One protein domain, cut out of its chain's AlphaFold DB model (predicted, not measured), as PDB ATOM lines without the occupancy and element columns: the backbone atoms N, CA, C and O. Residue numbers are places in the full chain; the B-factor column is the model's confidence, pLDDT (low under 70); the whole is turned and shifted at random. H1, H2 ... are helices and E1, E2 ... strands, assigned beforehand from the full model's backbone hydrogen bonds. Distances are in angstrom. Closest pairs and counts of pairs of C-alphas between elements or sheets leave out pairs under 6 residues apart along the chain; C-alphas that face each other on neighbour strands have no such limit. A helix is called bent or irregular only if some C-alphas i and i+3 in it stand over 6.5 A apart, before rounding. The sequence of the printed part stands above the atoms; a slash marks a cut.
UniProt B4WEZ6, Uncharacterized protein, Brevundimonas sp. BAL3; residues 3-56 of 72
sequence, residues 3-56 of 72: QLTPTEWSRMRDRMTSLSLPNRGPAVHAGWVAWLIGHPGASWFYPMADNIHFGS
ATOM      1  N   GLN A   3     159.541 162.705 173.344       89.56
ATOM      2  CA  GLN A   3     159.723 161.855 172.161       89.56
ATOM      3  C   GLN A   3     160.278 162.687 170.997       89.56
ATOM      4  O   GLN A   3     159.763 163.766 170.700       89.56
ATOM      5  N   LEU A   4     161.327 162.192 170.342       90.19
ATOM      6  CA  LEU A   4     161.909 162.834 169.170       90.19
ATOM      7  C   LEU A   4     161.037 162.623 167.931       90.19
ATOM      8  O   LEU A   4     160.487 161.547 167.695       90.19
ATOM      9  N   THR A   5     160.974 163.651 167.097       92.06
ATOM     10  CA  THR A   5     160.473 163.544 165.724       92.06
ATOM     11  C   THR A   5     161.514 162.876 164.810       92.06
ATOM     12  O   THR A   5     162.710 162.896 165.121       92.06
ATOM     13  N   PRO A   6     161.120 162.348 163.633       90.75
ATOM     14  CA  PRO A   6     162.067 161.768 162.671       90.75
ATOM     15  C   PRO A   6     163.201 162.722 162.249       90.75
ATOM     16  O   PRO A   6     164.336 162.296 162.013       90.75
ATOM     17  N   THR A   7     162.916 164.028 162.179       94.19
ATOM     18  CA  THR A   7     163.910 165.063 161.856       94.19
ATOM     19  C   THR A   7     164.904 165.277 162.994       94.19
ATOM     20  O   THR A   7     166.099 165.408 162.740       94.19
ATOM     21  N   GLU A   8     164.442 165.306 164.246       92.19
ATOM     22  CA  GLU A   8     165.327 165.418 165.412       92.19
ATOM     23  C   GLU A   8     166.199 164.172 165.567       92.19
ATOM     24  O   GLU A   8     167.409 164.297 165.751       92.19
ATOM     25  N   TRP A   9     165.612 162.986 165.385       90.62
ATOM     26  CA  TRP A   9     166.340 161.719 165.331       90.62
ATOM     27  C   TRP A   9     167.459 161.753 164.285       90.62
ATOM     28  O   TRP A   9     168.612 161.491 164.613       90.62
ATOM     29  N   SER A  10     167.163 162.162 163.047       92.06
ATOM     30  CA  SER A  10     168.174 162.235 161.977       92.06
ATOM     31  C   SER A  10     169.362 163.138 162.320       92.06
ATOM     32  O   SER A  10     170.473 162.875 161.875       92.06
ATOM     33  N   ARG A  11     169.152 164.189 163.122       92.56
ATOM     34  CA  ARG A  11     170.223 165.097 163.565       92.56
ATOM     35  C   ARG A  11     171.041 164.540 164.727       92.56
ATOM     36  O   ARG A  11     172.181 164.951 164.914       92.56
ATOM     37  N   MET A  12     170.442 163.672 165.539       89.56
ATOM     38  CA  MET A  12     171.016 163.206 166.800       89.56
ATOM     39  C   MET A  12     171.494 161.754 166.755       89.56
ATOM     40  O   MET A  12     172.270 161.386 167.628       89.56
ATOM     41  N   ARG A  13     171.100 160.956 165.751       88.94
ATOM     42  CA  ARG A  13     171.334 159.499 165.674       88.94
ATOM     43  C   ARG A  13     172.750 159.062 166.038       88.94
ATOM     44  O   ARG A  13     172.905 158.120 166.805       88.94
ATOM     45  N   ASP A  14     173.773 159.767 165.558       90.25
ATOM     46  CA  ASP A  14     175.176 159.384 165.765       90.25
ATOM     47  C   ASP A  14     175.680 159.704 167.188       90.25
ATOM     48  O   ASP A  14     176.775 159.304 167.571       90.25
ATOM     49  N   ARG A  15     174.885 160.427 167.985       88.75
ATOM     50  CA  ARG A  15     175.150 160.782 169.389       88.75
ATOM     51  C   ARG A  15     174.251 160.031 170.372       88.75
ATOM     52  O   ARG A  15     174.316 160.292 171.569       88.75
ATOM     53  N   MET A  16     173.379 159.156 169.878       90.25
ATOM     54  CA  MET A  16     172.375 158.477 170.691       90.25
ATOM     55  C   MET A  16     172.856 157.111 171.154       90.25
ATOM     56  O   MET A  16     173.556 156.396 170.443       90.25
ATOM     57  N   THR A  17     172.425 156.733 172.352       91.31
ATOM     58  CA  THR A  17     172.625 155.382 172.874       91.31
ATOM     59  C   THR A  17     171.459 154.513 172.426       91.31
ATOM     60  O   THR A  17     170.309 154.829 172.717       91.31
ATOM     61  N   SER A  18     171.734 153.436 171.696       90.06
ATOM     62  CA  SER A  18     170.703 152.510 171.218       90.06
ATOM     63  C   SER A  18     170.583 151.312 172.146       90.06
ATOM     64  O   SER A  18     171.591 150.695 172.487       90.06
ATOM     65  N   LEU A  19     169.353 150.936 172.484       90.06
ATOM     66  CA  LEU A  19     169.055 149.695 173.178       90.06
ATOM     67  C   LEU A  19     168.123 148.837 172.326       90.06
ATOM     68  O   LEU A  19     167.019 149.265 171.988       90.06
ATOM     69  N   SER A  20     168.566 147.624 172.007       88.50
ATOM     70  CA  SER A  20     167.741 146.636 171.317       88.50
ATOM     71  C   SER A  20     166.766 145.973 172.273       88.50
ATOM     72  O   SER A  20     167.105 145.641 173.412       88.50
ATOM     73  N   LEU A  21     165.549 145.784 171.791       84.81
ATOM     74  CA  LEU A  21     164.428 145.304 172.569       84.81
ATOM     75  C   LEU A  21     164.125 143.849 172.210       84.81
ATOM     76  O   LEU A  21     164.193 143.472 171.040       84.81
ATOM     77  N   PRO A  22     163.760 143.010 173.188       80.12
ATOM     78  CA  PRO A  22     163.294 141.664 172.890       80.12
ATOM     79  C   PRO A  22     161.939 141.741 172.178       80.12
ATOM     80  O   PRO A  22     161.031 142.383 172.687       80.12
ATOM     81  N   ASN A  23     161.745 141.063 171.047       73.31
ATOM     82  CA  ASN A  23     160.445 141.072 170.367       73.31
ATOM     83  C   ASN A  23     159.353 140.440 171.259       73.31
ATOM     84  O   ASN A  23     159.293 139.219 171.410       73.31
ATOM     85  N   ARG A  24     158.510 141.277 171.879       73.31
ATOM     86  CA  ARG A  24     157.456 140.869 172.829       73.31
ATOM     87  C   ARG A  24     156.052 141.345 172.431       73.31
ATOM     88  O   ARG A  24     155.128 141.318 173.240       73.31
ATOM     89  N   GLY A  25     155.878 141.750 171.173       80.69
ATOM     90  CA  GLY A  25     154.593 142.188 170.630       80.69
ATOM     91  C   GLY A  25     154.157 143.601 171.062       80.69
ATOM     92  O   GLY A  25     154.797 144.256 171.890       80.69
ATOM     93  N   PRO A  26     153.047 144.102 170.492       80.75
ATOM     94  CA  PRO A  26     152.664 145.516 170.568       80.75
ATOM     95  C   PRO A  26     152.250 145.988 171.970       80.75
ATOM     96  O   PRO A  26     152.483 147.145 172.313       80.75
ATOM     97  N   ALA A  27     151.671 145.114 172.801       83.62
ATOM     98  CA  ALA A  27     151.245 145.471 174.158       83.62
ATOM     99  C   ALA A  27     152.439 145.775 175.078       83.62
ATOM    100  O   ALA A  27     152.423 146.752 175.825       83.62
ATOM    101  N   VAL A  28     153.503 144.975 174.978       84.50
ATOM    102  CA  VAL A  28     154.731 145.187 175.751       84.50
ATOM    103  C   VAL A  28     155.453 146.446 175.267       84.50
ATOM    104  O   VAL A  28     155.885 147.257 176.083       84.50
ATOM    105  N   HIS A  29     155.477 146.678 173.951       83.56
ATOM    106  CA  HIS A  29     156.024 147.906 173.377       83.56
ATOM    107  C   HIS A  29     155.287 149.166 173.866       83.56
ATOM    108  O   HIS A  29     155.919 150.169 174.195       83.56
ATOM    109  N   ALA A  30     153.956 149.122 173.981       85.62
ATOM    110  CA  ALA A  30     153.185 150.223 174.561       85.62
ATOM    111  C   ALA A  30     153.560 150.482 176.034       85.62
ATOM    112  O   ALA A  30     153.697 151.639 176.434       85.62
ATOM    113  N   GLY A  31     153.794 149.424 176.819       88.06
ATOM    114  CA  GLY A  31     154.269 149.527 178.203       88.06
ATOM    115  C   GLY A  31     155.641 150.196 178.320       88.06
ATOM    116  O   GLY A  31     155.845 151.038 179.193       88.06
ATOM    117  N   TRP A  32     156.562 149.897 177.402       88.25
ATOM    118  CA  TRP A  32     157.866 150.560 177.344       88.25
ATOM    119  C   TRP A  32     157.745 152.056 177.060       88.25
ATOM    120  O   TRP A  32     158.335 152.866 177.771       88.25
ATOM    121  N   VAL A  33     156.945 152.436 176.059       85.81
ATOM    122  CA  VAL A  33     156.709 153.850 175.729       85.81
ATOM    123  C   VAL A  33     156.049 154.583 176.899       85.81
ATOM    124  O   VAL A  33     156.442 155.706 177.215       85.81
ATOM    125  N   ALA A  34     155.098 153.949 177.587       89.00
ATOM    126  CA  ALA A  34     154.454 154.526 178.763       89.00
ATOM    127  C   ALA A  34     155.451 154.773 179.908       89.00
ATOM    128  O   ALA A  34     155.442 155.854 180.501       89.00
ATOM    129  N   TRP A  35     156.346 153.815 180.179       89.44
ATOM    130  CA  TRP A  35     157.404 153.998 181.173       89.44
ATOM    131  C   TRP A  35     158.306 155.184 180.822       89.44
ATOM    132  O   TRP A  35     158.562 156.035 181.673       89.44
ATOM    133  N   LEU A  36     158.726 155.287 179.557       88.31
ATOM    134  CA  LEU A  36     159.568 156.383 179.074       88.31
ATOM    135  C   LEU A  36     158.884 157.740 179.262       88.31
ATOM    136  O   LEU A  36     159.484 158.688 179.753       88.31
ATOM    137  N   ILE A  37     157.596 157.858 178.950       86.75
ATOM    138  CA  ILE A  37     156.874 159.123 179.150       86.75
ATOM    139  C   ILE A  37     156.820 159.506 180.641       86.75
ATOM    140  O   ILE A  37     156.973 160.684 180.975       86.75
ATOM    141  N   GLY A  38     156.645 158.523 181.530       86.19
ATOM    142  CA  GLY A  38     156.509 158.727 182.973       86.19
ATOM    143  C   GLY A  38     157.816 158.921 183.749       86.19
ATOM    144  O   GLY A  38     157.756 159.299 184.918       86.19
ATOM    145  N   HIS A  39     158.987 158.682 183.148       81.44
ATOM    146  CA  HIS A  39     160.258 158.720 183.876       81.44
ATOM    147  C   HIS A  39     160.953 160.096 183.767       81.44
ATOM    148  O   HIS A  39     161.368 160.497 182.674       81.44
ATOM    149  N   PRO A  40     161.117 160.844 184.877       65.12
ATOM    150  CA  PRO A  40     161.659 162.206 184.852       65.12
ATOM    151  C   PRO A  40     163.178 162.264 184.638       65.12
ATOM    152  O   PRO A  40     163.684 163.316 184.262       65.12
ATOM    153  N   GLY A  41     163.897 161.158 184.862       67.00
ATOM    154  CA  GLY A  41     165.360 161.116 184.759       67.00
ATOM    155  C   GLY A  41     165.894 161.234 183.334       67.00
ATOM    156  O   GLY A  41     167.022 161.671 183.150       67.00
ATOM    157  N   ALA A  42     165.071 160.907 182.337       68.81
ATOM    158  CA  ALA A  42     165.538 160.761 180.975       68.81
ATOM    159  C   ALA A  42     165.027 161.884 180.062       68.81
ATOM    160  O   ALA A  42     163.852 162.276 180.058       68.81
ATOM    161  N   SER A  43     165.969 162.473 179.323       77.75
ATOM    162  CA  SER A  43     165.763 163.768 178.666       77.75
ATOM    163  C   SER A  43     164.905 163.632 177.406       77.75
ATOM    164  O   SER A  43     163.970 164.411 177.191       77.75
ATOM    165  N   TRP A  44     165.180 162.623 176.578       86.94
ATOM    166  CA  TRP A  44     164.478 162.391 175.315       86.94
ATOM    167  C   TRP A  44     164.766 161.000 174.729       86.94
ATOM    168  O   TRP A  44     165.794 160.397 175.043       86.94
ATOM    169  N   PHE A  45     163.866 160.504 173.869       91.06
ATOM    170  CA  PHE A  45     163.991 159.187 173.228       91.06
ATOM    171  C   PHE A  45     163.385 159.111 171.817       91.06
ATOM    172  O   PHE A  45     162.531 159.921 171.456       91.06
ATOM    173  N   TYR A  46     163.783 158.103 171.034       90.25
ATOM    174  CA  TYR A  46     163.150 157.735 169.761       90.25
ATOM    175  C   TYR A  46     162.873 156.221 169.709       90.25
ATOM    176  O   TYR A  46     163.830 155.446 169.769       90.25
ATOM    177  N   PRO A  47     161.604 155.777 169.622       86.31
ATOM    178  CA  PRO A  47     161.266 154.361 169.499       86.31
ATOM    179  C   PRO A  47     161.225 153.913 168.027       86.31
ATOM    180  O   PRO A  47     160.600 154.553 167.180       86.31
ATOM    181  N   MET A  48     161.852 152.777 167.736       83.50
ATOM    182  CA  MET A  48     161.711 151.984 166.513       83.50
ATOM    183  C   MET A  48     161.295 150.557 166.883       83.50
ATOM    184  O   MET A  48     161.468 150.149 168.026       83.50
ATOM    185  N   ALA A  49     160.760 149.802 165.914       76.25
ATOM    186  CA  ALA A  49     160.135 148.494 166.151       76.25
ATOM    187  C   ALA A  49     160.939 147.574 167.092       76.25
ATOM    188  O   ALA A  49     160.366 146.996 168.012       76.25
ATOM    189  N   ASP A  50     162.261 147.521 166.910       84.19
ATOM    190  CA  ASP A  50     163.153 146.650 167.682       84.19
ATOM    191  C   ASP A  50     164.149 147.411 168.573       84.19
ATOM    192  O   ASP A  50     164.987 146.789 169.220       84.19
ATOM    193  N   ASN A  51     164.122 148.749 168.597       88.38
ATOM    194  CA  ASN A  51     165.121 149.547 169.316       88.38
ATOM    195  C   ASN A  51     164.518 150.806 169.941       88.38
ATOM    196  O   ASN A  51     163.707 151.486 169.321       88.38
ATOM    197  N   ILE A  52     164.984 151.184 171.130       89.81
ATOM    198  CA  ILE A  52     164.770 152.528 171.679       89.81
ATOM    199  C   ILE A  52     166.112 153.243 171.745       89.81
ATOM    200  O   ILE A  52     167.112 152.694 172.209       89.81
ATOM    201  N   HIS A  53     166.118 154.489 171.293       91.19
ATOM    202  CA  HIS A  53     167.295 155.337 171.308       91.19
ATOM    203  C   HIS A  53     167.165 156.426 172.363       91.19
ATOM    204  O   HIS A  53     166.161 157.133 172.396       91.19
ATOM    205  N   PHE A  54     168.208 156.593 173.165       91.06
ATOM    206  CA  PHE A  54     168.287 157.510 174.293       91.06
ATOM    207  C   PHE A  54     169.305 158.612 174.044       91.06
ATOM    208  O   PHE A  54     170.292 158.425 173.327       91.06
ATOM    209  N   GLY A  55     169.088 159.750 174.697       88.44
ATOM    210  CA  GLY A  55     170.049 160.847 174.685       88.44
ATOM    211  C   GLY A  55     171.258 160.681 175.588       88.44
ATOM    212  O   GLY A  55     172.216 161.436 175.447       88.44
ATOM    213  N   SER A  56     171.239 159.699 176.485       88.25
ATOM    214  CA  SER A  56     172.368 159.387 177.348       88.25
ATOM    215  C   SER A  56     172.434 157.894 177.665       88.25
ATOM    216  O   SER A  56     171.427 157.184 177.608       88.25
TER     217      SER A  56
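Overview. This is residues 3 to 56 of the 72 residues of an uncharacterized protein of Brevundimonas sp. BAL3 (UniProt B4WEZ6). A small three-stranded antiparallel sheet lies between two helices: the longer one, H2, runs along the edge strand E2 and covers that side of the sheet, and the shorter, irregular H1 packs on the sheet by E2 and E3, well away from H2. The hairpin of E2 and E3 makes the middle of the model, and E1 adds the third strand beside E3. The printed part has 54 residues with two named helices and three named strands, in the order H1, E1, H2, E2, E3 along the chain; the sheet runs E1, E3, E2, and the class is mixed, helices and strands. The whole is compact, with a radius of gyration of the C-alphas of 10.9 A, and its outline is rounded, with spans of 29 by 23 by 17 A.

Arrangement. H1, residues 6 to 15, is on the sheet, with 13 pairs of C-alphas within 10 A, made by its residues 6 to 15. Its closest pair with E2, residues 44 to 48, is the C-alphas of Trp 9 and Tyr 46, 6.8 A apart. H1 and E3, residues 51 to 54, are near each other, with 7 pairs of C-alphas within 10 A. A tight link of one residue leads from H1 to E1, residues 17 to 20, an edge strand. E1 and E3 are antiparallel neighbours at 158 degrees between their directions; N 17 and O 54 are 2.9 A apart and N 54 and O 17 are 2.8 A apart, both within hydrogen-bond range. H2, residues 25 to 38, follows after a tight link. It is on the sheet at a height over the sheet of 10.4 A, from a local plane fitted to just 6 C-alphas. It lies over E2, on which 6 of its C-alphas fall; 2 fall on E3, only just short of lying over that strand too. On the local plane H2 and E2 stand at 6 degrees, and H2 runs along the strands. The closest C-alphas of H2 and E2 are those of Val 33 and Pro 47, 7.7 A apart. H1 and H2 are apart. E1, H2 and E2 form a split strand-helix-strand unit, two strands running the same way with a helix between them in the chain and E3 between them in the sheet; its crossover is right-handed. E2 and E3 are a hairpin, antiparallel at 167 degrees, with N 48 and O 51 2.8 A apart and N 53 and O 46 2.9 A apart, within hydrogen-bond range. In H2 every O i to N i+4 pair is within hydrogen-bond range; in H1 4 of 6 are.

Along the chain. H1 begins with C-alpha 6 at (162.067, 161.768, 162.671) and spans 14.7 A from Pro 6 to Arg 15. It is irregular: C-alphas 11 and 14 are 7.9 A apart. E1 runs from Thr 17 to Ser 20. H2 measures 20.7 A from Gly 25, with its C-alpha at (154.593, 142.188, 170.630), to Gly 38. E2 goes 13.9 A from Trp 44 to Met 48. E3 runs from Asn 51 to Phe 54 and ends with C-alpha 54 at (168.287, 157.510, 174.293).

Size, cuts and confidence. The two C-alphas farthest apart are those of Arg 11 and Ala 27, at 29.3 A. The first and last printed C-alphas, Gln 3 and Ser 56, are 13.9 A apart. The printed part has no cut, and its four links between named elements are tight. The mean pLDDT of the printed part is 85.9; residues 40 to 42, in the link from H2 to E2, are under 70.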